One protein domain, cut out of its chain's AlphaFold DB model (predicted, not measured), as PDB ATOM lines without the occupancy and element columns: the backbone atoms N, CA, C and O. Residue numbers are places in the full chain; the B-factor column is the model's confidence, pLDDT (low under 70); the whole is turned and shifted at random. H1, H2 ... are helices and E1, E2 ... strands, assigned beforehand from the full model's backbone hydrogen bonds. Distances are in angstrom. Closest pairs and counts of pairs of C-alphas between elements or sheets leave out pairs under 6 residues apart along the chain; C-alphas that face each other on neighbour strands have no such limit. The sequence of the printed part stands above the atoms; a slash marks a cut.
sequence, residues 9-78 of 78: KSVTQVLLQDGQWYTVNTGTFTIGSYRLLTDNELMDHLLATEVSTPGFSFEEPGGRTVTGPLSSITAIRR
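Overview. This is residues 9 to 78 of the 78 residues of an uncharacterized protein of Streptomyces rubellomurinus (strain ATCC 31215) (UniProt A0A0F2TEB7). Picture a small head built of strands, from which the chain runs out as a long arm of loop to the single helix H1 at the far end and then comes back. In the head, the sheet E2, E1, E5 stands on one side and the hairpin of E3 and E4 on the other, loosely arranged. Residues 38 to 44 and 46 to 51 stick out free, and the arm makes the length. The printed part has 70 residues, with E1, E2, H1, E3, E4 and E5 along the chain; both sheets are antiparallel, and the class is mixed, helices and strands, with under half of the residues in named elements. The whole is loose and elongated, with a radius of gyration of the C-alphas of 14.3 A and spans of 41 by 22 by 21 A.

Arrangement. Start at E1, residues 13 to 16, the inner strand of the larger sheet. Its hairpin partner E2, residues 21 to 23, is antiparallel to it at 143 degrees; look at N 22 and O 14, 2.8 A apart and within hydrogen-bond range. The other edge strand, E5, residues 73 to 77, is antiparallel to E1 at 164 degrees, with N 15 and O 75 within range at 2.8 A. Next find E3, residues 56 to 59, and E4, residues 65 to 68, an antiparallel hairpin at 164 degrees, with N 66 and O 58 within range at 2.8 A. E2 and E3 are only just apart, their closest C-alphas at 8.2 A, and E3 and E5 are only just apart at 8.5 A. Residues 30 to 31 pair antiparallel with residues 56 to 57 of E3. H1, residues 39 to 47, is not on the larger sheet, and every O i to N i+4 pair inside it is within hydrogen-bond range.

Along the chain. Find C-alpha 13 at (159.993, 176.719, 21.586), where E1 begins; it is 9.9 A long, and E2 is 6.7 A. H1 begins at C-alpha 39, (124.435, 178.993, 28.957), and runs 12.8 A. E3 measures 10.8 A and E4 10.2 A. E5 runs 11.4 A and ends at C-alpha 77, (159.690, 181.738, 21.391).

Size, cuts and confidence. The C-alphas of Asn 40 and Gly 62, the two farthest apart, are 42.6 A from each other. The printed part has no cut and ends at the chain's last residue, Arg 78. The link from E2 to H1 is long, with 15 residues. The mean pLDDT of the printed part is 87.1, and residues 46 to 52 are under 70.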
ATOM      1  N   LYS A   9     153.031 179.329  13.165       88.56
ATOM      2  CA  LYS A   9     154.033 178.686  12.305       88.56
ATOM      3  C   LYS A   9     155.471 179.113  12.600       88.56
ATOM      4  O   LYS A   9     156.393 178.415  12.195       88.56
ATOM      5  N   SER A  10     155.653 180.254  13.260       90.75
ATOM      6  CA  SER A  10     156.968 180.787  13.625       90.75
ATOM      7  C   SER A  10     157.451 180.329  14.997       90.75
ATOM      8  O   SER A  10     158.568 180.658  15.364       90.75
ATOM      9  N   VAL A  11     156.636 179.590  15.758       93.31
ATOM     10  CA  VAL A  11     157.012 179.127  17.097       93.31
ATOM     11  C   VAL A  11     158.065 178.023  16.997       93.31
ATOM     12  O   VAL A  11     157.869 177.029  16.297       93.31
ATOM     13  N   THR A  12     159.168 178.195  17.723       96.12
ATOM     14  CA  THR A  12     160.297 177.253  17.785       96.12
ATOM     15  C   THR A  12     160.479 176.638  19.168       96.12
ATOM     16  O   THR A  12     161.044 175.550  19.274       96.12
ATOM     17  N   GLN A  13     159.986 177.284  20.233       96.56
ATOM     18  CA  GLN A  13     159.993 176.719  21.586       96.56
ATOM     19  C   GLN A  13     158.749 177.118  22.388       96.56
ATOM     20  O   GLN A  13     158.230 178.228  22.237       96.56
ATOM     21  N   VAL A  14     158.320 176.239  23.296       96.56
ATOM     22  CA  VAL A  14     157.195 176.449  24.222       96.56
ATOM     23  C   VAL A  14     157.656 176.154  25.648       96.56
ATOM     24  O   VAL A  14     158.264 175.118  25.894       96.56
ATOM     25  N   LEU A  15     157.378 177.056  26.589       97.25
ATOM     26  CA  LEU A  15     157.569 176.839  28.023       97.25
ATOM     27  C   LEU A  15     156.254 176.355  28.625       97.25
ATOM     28  O   LEU A  15     155.254 177.078  28.561       97.25
ATOM     29  N   LEU A  16     156.261 175.166  29.217       96.75
ATOM     30  CA  LEU A  16     155.094 174.611  29.899       96.75
ATOM     31  C   LEU A  16     155.134 174.905  31.406       96.75
ATOM     32  O   LEU A  16     156.139 175.359  31.952       96.75
ATOM     33  N   GLN A  17     154.002 174.690  32.079       96.69
ATOM     34  CA  GLN A  17     153.835 174.902  33.526       96.69
ATOM     35  C   GLN A  17     154.745 174.035  34.407       96.69
ATOM     36  O   GLN A  17     154.942 174.357  35.576       96.69
ATOM     37  N   ASP A  18     155.315 172.962  33.862       95.50
ATOM     38  CA  ASP A  18     156.369 172.182  34.519       95.50
ATOM     39  C   ASP A  18     157.710 172.940  34.622       95.50
ATOM     40  O   ASP A  18     158.642 172.465  35.268       95.50
ATOM     41  N   GLY A  19     157.805 174.131  34.022       95.75
ATOM     42  CA  GLY A  19     158.987 174.984  34.037       95.75
ATOM     43  C   GLY A  19     160.023 174.626  32.970       95.75
ATOM     44  O   GLY A  19     161.094 175.238  32.951       95.75
ATOM     45  N   GLN A  20     159.728 173.679  32.076       96.69
ATOM     46  CA  GLN A  20     160.648 173.223  31.040       96.69
ATOM     47  C   GLN A  20     160.323 173.818  29.660       96.69
ATOM     48  O   GLN A  20     159.169 173.956  29.251       96.69
ATOM     49  N   TRP A  21     161.380 174.159  28.914       97.06
ATOM     50  CA  TRP A  21     161.284 174.515  27.498       97.06
ATOM     51  C   TRP A  21     161.272 173.264  26.618       97.06
ATOM     52  O   TRP A  21     162.161 172.418  26.712       97.06
ATOM     53  N   TYR A  22     160.302 173.209  25.714       97.12
ATOM     54  CA  TYR A  22     160.131 172.180  24.698       97.12
ATOM     55  C   TYR A  22     160.448 172.766  23.327       97.12
ATOM     56  O   TYR A  22     160.005 173.871  23.003       97.12
ATOM     57  N   THR A  23     161.222 172.041  22.521       97.44
ATOM     58  CA  THR A  23     161.534 172.441  21.143       97.44
ATOM     59  C   THR A  23     160.399 172.028  20.222       97.44
ATOM     60  O   THR A  23     159.916 170.906  20.302       97.44
ATOM     61  N   VAL A  24     160.011 172.910  19.310       97.06
ATOM     62  CA  VAL A  24     158.925 172.678  18.362       97.06
ATOM     63  C   VAL A  24     159.484 172.467  16.959       97.06
ATOM     64  O   VAL A  24     160.248 173.292  16.456       97.06
ATOM     65  N   ASN A  25     159.051 171.401  16.287       96.31
ATOM     66  CA  ASN A  25     159.181 171.274  14.842       96.31
ATOM     67  C   ASN A  25     158.409 172.418  14.189       96.31
ATOM     68  O   ASN A  25     157.192 172.550  14.336       96.31
ATOM     69  N   THR A  26     159.133 173.275  13.479       92.62
ATOM     70  CA  THR A  26     158.589 174.513  12.923       92.62
ATOM     71  C   THR A  26     157.371 174.238  12.042       92.62
ATOM     72  O   THR A  26     157.377 173.330  11.216       92.62
ATOM     73  N   GLY A  27     156.312 175.027  12.224       92.50
ATOM     74  CA  GLY A  27     155.058 174.865  11.484       92.50
ATOM     75  C   GLY A  27     154.070 173.852  12.071       92.50
ATOM     76  O   GLY A  27     152.936 173.820  11.600       92.50
ATOM     77  N   THR A  28     154.450 173.081  13.098       95.31
ATOM     78  CA  THR A  28     153.557 172.091  13.742       95.31
ATOM     79  C   THR A  28     152.763 172.656  14.919       95.31
ATOM     80  O   THR A  28     151.779 172.048  15.338       95.31
ATOM     81  N   PHE A  29     153.151 173.823  15.445       94.75
ATOM     82  CA  PHE A  29     152.439 174.445  16.556       94.75
ATOM     83  C   PHE A  29     151.043 174.908  16.130       94.75
ATOM     84  O   PHE A  29     150.879 175.723  15.219       94.75
ATOM     85  N   THR A  30     150.036 174.411  16.838       93.44
ATOM     86  CA  THR A  30     148.624 174.725  16.640       93.44
ATOM     87  C   THR A  30     147.971 175.059  17.974       93.44
ATOM     88  O   THR A  30     148.328 174.515  19.020       93.44
ATOM     89  N   ILE A  31     147.007 175.974  17.933       90.06
ATOM     90  CA  ILE A  31     146.161 176.334  19.070       90.06
ATOM     91  C   ILE A  31     144.764 175.809  18.756       90.06
ATOM     92  O   ILE A  31     144.277 175.983  17.636       90.06
ATOM     93  N   GLY A  32     144.143 175.145  19.728       83.69
ATOM     94  CA  GLY A  32     142.771 174.670  19.612       83.69
ATOM     95  C   GLY A  32     141.795 175.830  19.406       83.69
ATOM     96  O   GLY A  32     142.032 176.955  19.845       83.69
ATOM     97  N   SER A  33     140.682 175.566  18.728       77.19
ATOM     98  CA  SER A  33     139.633 176.569  18.552       77.19
ATOM     99  C   SER A  33     138.909 176.811  19.872       77.19
ATOM    100  O   SER A  33     138.389 175.875  20.477       77.19
ATOM    101  N   TYR A  34     138.817 178.073  20.284       70.81
ATOM    102  CA  TYR A  34     137.990 178.486  21.414       70.81
ATOM    103  C   TYR A  34     136.701 179.101  20.898       70.81
ATOM    104  O   TYR A  34     136.720 179.966  20.020       70.81
ATOM    105  N   ARG A  35     135.580 178.662  21.462       71.75
ATOM    106  CA  ARG A  35     134.264 179.234  21.200       71.75
ATOM    107  C   ARG A  35     133.645 179.646  22.524       71.75
ATOM    108  O   ARG A  35     133.627 178.859  23.465       71.75
ATOM    109  N   LEU A  36     133.133 180.872  22.578       74.56
ATOM    110  CA  LEU A  36     132.241 181.295  23.653       74.56
ATOM    111  C   LEU A  36     130.963 180.466  23.562       74.56
ATOM    112  O   LEU A  36     130.311 180.457  22.520       74.56
ATOM    113  N   LEU A  37     130.645 179.756  24.637       80.12
ATOM    114  CA  LEU A  37     129.399 179.012  24.751       80.12
ATOM    115  C   LEU A  37     128.369 179.889  25.452       80.12
ATOM    116  O   LEU A  37     128.686 180.564  26.431       80.12
ATOM    117  N   THR A  38     127.142 179.869  24.949       84.69
ATOM    118  CA  THR A  38     125.984 180.364  25.698       84.69
ATOM    119  C   THR A  38     125.611 179.389  26.820       84.69
ATOM    120  O   THR A  38     125.997 178.221  26.776       84.69
ATOM    121  N   ASP A  39     124.835 179.834  27.813       80.56
ATOM    122  CA  ASP A  39     124.435 178.993  28.957       80.56
ATOM    123  C   ASP A  39     123.739 177.687  28.525       80.56
ATOM    124  O   ASP A  39     123.966 176.633  29.120       80.56
ATOM    125  N   ASN A  40     122.951 177.732  27.444       79.50
ATOM    126  CA  ASN A  40     122.292 176.549  26.881       79.50
ATOM    127  C   ASN A  40     123.301 175.600  26.215       79.50
ATOM    128  O   ASN A  40     123.261 174.394  26.443       79.50
ATOM    129  N   GLU A  41     124.249 176.137  25.443       79.44
ATOM    130  CA  GLU A  41     125.300 175.338  24.800       79.44
ATOM    131  C   GLU A  41     126.298 174.759  25.806       79.44
ATOM    132  O   GLU A  41     126.899 173.720  25.541       79.44
ATOM    133  N   LEU A  42     126.497 175.417  26.953       77.06
ATOM    134  CA  LEU A  42     127.347 174.915  28.027       77.06
ATOM    135  C   LEU A  42     126.782 173.613  28.604       77.06
ATOM    136  O   LEU A  42     127.539 172.667  28.798       77.06
ATOM    137  N   MET A  43     125.469 173.548  28.848       75.81
ATOM    138  CA  MET A  43     124.824 172.331  29.353       75.81
ATOM    139  C   MET A  43     124.932 171.183  28.344       75.81
ATOM    140  O   MET A  43     125.318 170.078  28.723       75.81
ATOM    141  N   ASP A  44     124.697 171.455  27.059       75.81
ATOM    142  CA  ASP A  44     124.863 170.458  25.996       75.81
ATOM    143  C   ASP A  44     126.324 169.993  25.872       75.81
ATOM    144  O   ASP A  44     126.592 168.803  25.705       75.81
ATOM    145  N   HIS A  45     127.290 170.908  26.010       72.69
ATOM    146  CA  HIS A  45     128.713 170.580  25.930       72.69
ATOM    147  C   HIS A  45     129.209 169.758  27.128       72.69
ATOM    148  O   HIS A  45     129.996 168.832  26.940       72.69
ATOM    149  N   LEU A  46     128.731 170.065  28.340       69.38
ATOM    150  CA  LEU A  46     129.047 169.311  29.558       69.38
ATOM    151  C   LEU A  46     128.444 167.900  29.549       69.38
ATOM    152  O   LEU A  46     128.989 167.008  30.191       69.38
ATOM    153  N   LEU A  47     127.334 167.690  28.837       68.81
ATOM    154  CA  LEU A  47     126.710 166.375  28.675       68.81
ATOM    155  C   LEU A  47     127.348 165.566  27.533       68.81
ATOM    156  O   LEU A  47     127.447 164.344  27.636       68.81
ATOM    157  N   ALA A  48     127.842 166.228  26.481       66.38
ATOM    158  CA  ALA A  48     128.476 165.625  25.300       66.38
ATOM    159  C   ALA A  48     129.936 165.161  25.520       66.38
ATOM    160  O   ALA A  48     130.759 165.218  24.607       66.38
ATOM    161  N   THR A  49     130.256 164.724  26.739       56.28
ATOM    162  CA  THR A  49     131.584 164.354  27.256       56.28
ATOM    163  C   THR A  49     132.323 163.297  26.422       56.28
ATOM    164  O   THR A  49     132.445 162.173  26.884       56.28
ATOM    165  N   GLU A  50     132.864 163.591  25.235       53.78
ATOM    166  CA  GLU A  50     133.723 162.595  24.557       53.78
ATOM    167  C   GLU A  50     134.944 163.100  23.791       53.78
ATOM    168  O   GLU A  50     135.840 162.298  23.544       53.78
ATOM    169  N   VAL A  51     135.107 164.387  23.478       53.25
ATOM    170  CA  VAL A  51     136.353 164.824  22.818       53.25
ATOM    171  C   VAL A  51     136.806 166.171  23.358       53.25
ATOM    172  O   VAL A  51     136.486 167.228  22.815       53.25
ATOM    173  N   SER A  52     137.587 166.136  24.441       62.97
ATOM    174  CA  SER A  52     138.380 167.289  24.874       62.97
ATOM    175  C   SER A  52     139.406 167.594  23.781       62.97
ATOM    176  O   SER A  52     140.503 167.034  23.769       62.97
ATOM    177  N   THR A  53     139.040 168.458  22.836       71.88
ATOM    178  CA  THR A  53     139.973 168.960  21.824       71.88
ATOM    179  C   THR A  53     141.123 169.650  22.561       71.88
ATOM    180  O   THR A  53     140.859 170.505  23.411       71.88
ATOM    181  N   PRO A  54     142.390 169.279  22.311       86.75
ATOM    182  CA  PRO A  54     143.501 169.865  23.039       86.75
ATOM    183  C   PRO A  54     143.583 171.368  22.762       86.75
ATOM    184  O   PRO A  54     143.384 171.832  21.639       86.75
ATOM    185  N   GLY A  55     143.891 172.133  23.804       89.50
ATOM    186  CA  GLY A  55     144.015 173.581  23.714       89.50
ATOM    187  C   GLY A  55     145.241 174.044  22.925       89.50
ATOM    188  O   GLY A  55     145.227 175.150  22.384       89.50
ATOM    189  N   PHE A  56     146.266 173.198  22.828       93.31
ATOM    190  CA  PHE A  56     147.398 173.329  21.914       93.31
ATOM    191  C   PHE A  56     147.920 171.952  21.479       93.31
ATOM    192  O   PHE A  56     147.708 170.950  22.166       93.31
ATOM    193  N   SER A  57     148.655 171.918  20.368       95.38
ATOM    194  CA  SER A  57     149.419 170.749  19.922       95.38
ATOM    195  C   SER A  57     150.681 171.175  19.171       95.38
ATOM    196  O   SER A  57     150.652 172.170  18.445       95.38
ATOM    197  N   PHE A  58     151.780 170.438  19.331       96.69
ATOM    198  CA  PHE A  58     152.984 170.553  18.501       96.69
ATOM    199  C   PHE A  58     153.781 169.247  18.474       96.69
ATOM    200  O   PHE A  58     153.578 168.369  19.310       96.69
ATOM    201  N   GLU A  59     154.717 169.125  17.535       97.62
ATOM    202  CA  GLU A  59     155.656 168.002  17.479       97.62
ATOM    203  C   GLU A  59     157.049 168.430  17.942       97.62
ATOM    204  O   GLU A  59     157.523 169.506  17.585       97.62
ATOM    205  N   GLU A  60     157.730 167.586  18.710       96.69
ATOM    206  CA  GLU A  60     159.146 167.768  19.037       96.69
ATOM    207  C   GLU A  60     160.070 167.146  17.973       96.69
ATOM    208  O   GLU A  60     159.647 166.240  17.248       96.69
ATOM    209  N   PRO A  61     161.371 167.506  17.946       91.88
ATOM    210  CA  PRO A  61     162.383 166.911  17.058       91.88
ATOM    211  C   PRO A  61     162.601 165.382  17.134       91.88
ATOM    212  O   PRO A  61     163.499 164.864  16.482       91.88
ATOM    213  N   GLY A  62     161.797 164.637  17.894       91.75
ATOM    214  CA  GLY A  62     161.773 163.169  17.920       91.75
ATOM    215  C   GLY A  62     160.483 162.553  17.368       91.75
ATOM    216  O   GLY A  62     160.269 161.358  17.543       91.75
ATOM    217  N   GLY A  63     159.595 163.356  16.770       92.25
ATOM    218  CA  GLY A  63     158.284 162.909  16.281       92.25
ATOM    219  C   GLY A  63     157.240 162.702  17.384       92.25
ATOM    220  O   GLY A  63     156.146 162.214  17.116       92.25
ATOM    221  N   ARG A  64     157.553 163.070  18.635       95.62
ATOM    222  CA  ARG A  64     156.593 163.040  19.743       95.62
ATOM    223  C   ARG A  64     155.643 164.228  19.634       95.62
ATOM    224  O   ARG A  64     156.096 165.370  19.620       95.62
ATOM    225  N   THR A  65     154.341 163.961  19.631       96.00
ATOM    226  CA  THR A  65     153.314 165.000  19.759       96.00
ATOM    227  C   THR A  65     153.118 165.371  21.226       96.00
ATOM    228  O   THR A  65     152.921 164.501  22.076       96.00
ATOM    229  N   VAL A  66     153.144 166.667  21.518       95.56
ATOM    230  CA  VAL A  66     152.841 167.239  22.829       95.56
ATOM    231  C   VAL A  66     151.540 168.020  22.713       95.56
ATOM    232  O   VAL A  66     151.414 168.908  21.870       95.56
ATOM    233  N   THR A  67     150.574 167.690  23.563       95.44
ATOM    234  CA  THR A  67     149.265 168.346  23.612       95.44
ATOM    235  C   THR A  67     148.894 168.690  25.047       95.44
ATOM    236  O   THR A  67     149.403 168.097  26.000       95.44
ATOM    237  N   GLY A  68     148.002 169.660  25.212       91.81
ATOM    238  CA  GLY A  68     147.514 170.047  26.530       91.81
ATOM    239  C   GLY A  68     146.521 171.202  26.467       91.81
ATOM    240  O   GLY A  68     146.210 171.698  25.380       91.81
ATOM    241  N   PRO A  69     145.988 171.642  27.615       90.56
ATOM    242  CA  PRO A  69     145.165 172.840  27.673       90.56
ATOM    243  C   PRO A  69     146.035 174.082  27.441       90.56
ATOM    244  O   PRO A  69     147.194 174.128  27.850       90.56
ATOM    245  N   LEU A  70     145.485 175.128  26.818       89.38
ATOM    246  CA  LEU A  70     146.246 176.360  26.559       89.38
ATOM    247  C   LEU A  70     146.706 177.049  27.846       89.38
ATOM    248  O   LEU A  70     147.756 177.683  27.852       89.38
ATOM    249  N   SER A  71     145.984 176.849  28.953       90.00
ATOM    250  CA  SER A  71     146.392 177.305  30.285       90.00
ATOM    251  C   SER A  71     147.729 176.725  30.752       90.00
ATOM    252  O   SER A  71     148.318 177.270  31.679       90.00
ATOM    253  N   SER A  72     148.215 175.642  30.138       94.12
ATOM    254  CA  SER A  72     149.518 175.053  30.457       94.12
ATOM    255  C   SER A  72     150.702 175.710  29.750       94.12
ATOM    256  O   SER A  72     151.840 175.447  30.137       94.12
ATOM    257  N   ILE A  73     150.473 176.580  28.762       94.06
ATOM    258  CA  ILE A  73     151.541 177.358  28.127       94.06
ATOM    259  C   ILE A  73     151.849 178.584  28.983       94.06
ATOM    260  O   ILE A  73     150.990 179.431  29.216       94.06
ATOM    261  N   THR A  74     153.105 178.705  29.403       96.12
ATOM    262  CA  THR A  74     153.597 179.862  30.164       96.12
ATOM    263  C   THR A  74     154.230 180.908  29.246       96.12
ATOM    264  O   THR A  74     154.053 182.105  29.454       96.12
ATOM    265  N   ALA A  75     154.970 180.475  28.220       94.31
ATOM    266  CA  ALA A  75     155.607 181.364  27.249       94.31
ATOM    267  C   ALA A  75     155.916 180.642  25.928       94.31
ATOM    268  O   ALA A  75     155.976 179.415  25.878       94.31
ATOM    269  N   ILE A  76     156.170 181.412  24.865       93.75
ATOM    270  CA  ILE A  76     156.610 180.912  23.553       93.75
ATOM    271  C   ILE A  76     157.815 181.706  23.037       93.75
ATOM    272  O   ILE A  76     158.023 182.859  23.425       93.75
ATOM    273  N   ARG A  77     158.597 181.098  22.141       93.62
ATOM    274  CA  ARG A  77     159.690 181.738  21.391       93.62
ATOM    275  C   ARG A  77     159.540 181.472  19.895       93.62
ATOM    276  O   ARG A  77     158.975 180.448  19.510       93.62
ATOM    277  N   ARG A  78     160.054 182.399  19.087       85.69
ATOM    278  CA  ARG A  78     160.180 182.291  17.629       85.69
ATOM    279  C   ARG A  78     161.649 182.210  17.253       85.69
ATOM    280  O   ARG A  78     162.419 183.008  17.832       85.69
TER     281      ARG A  78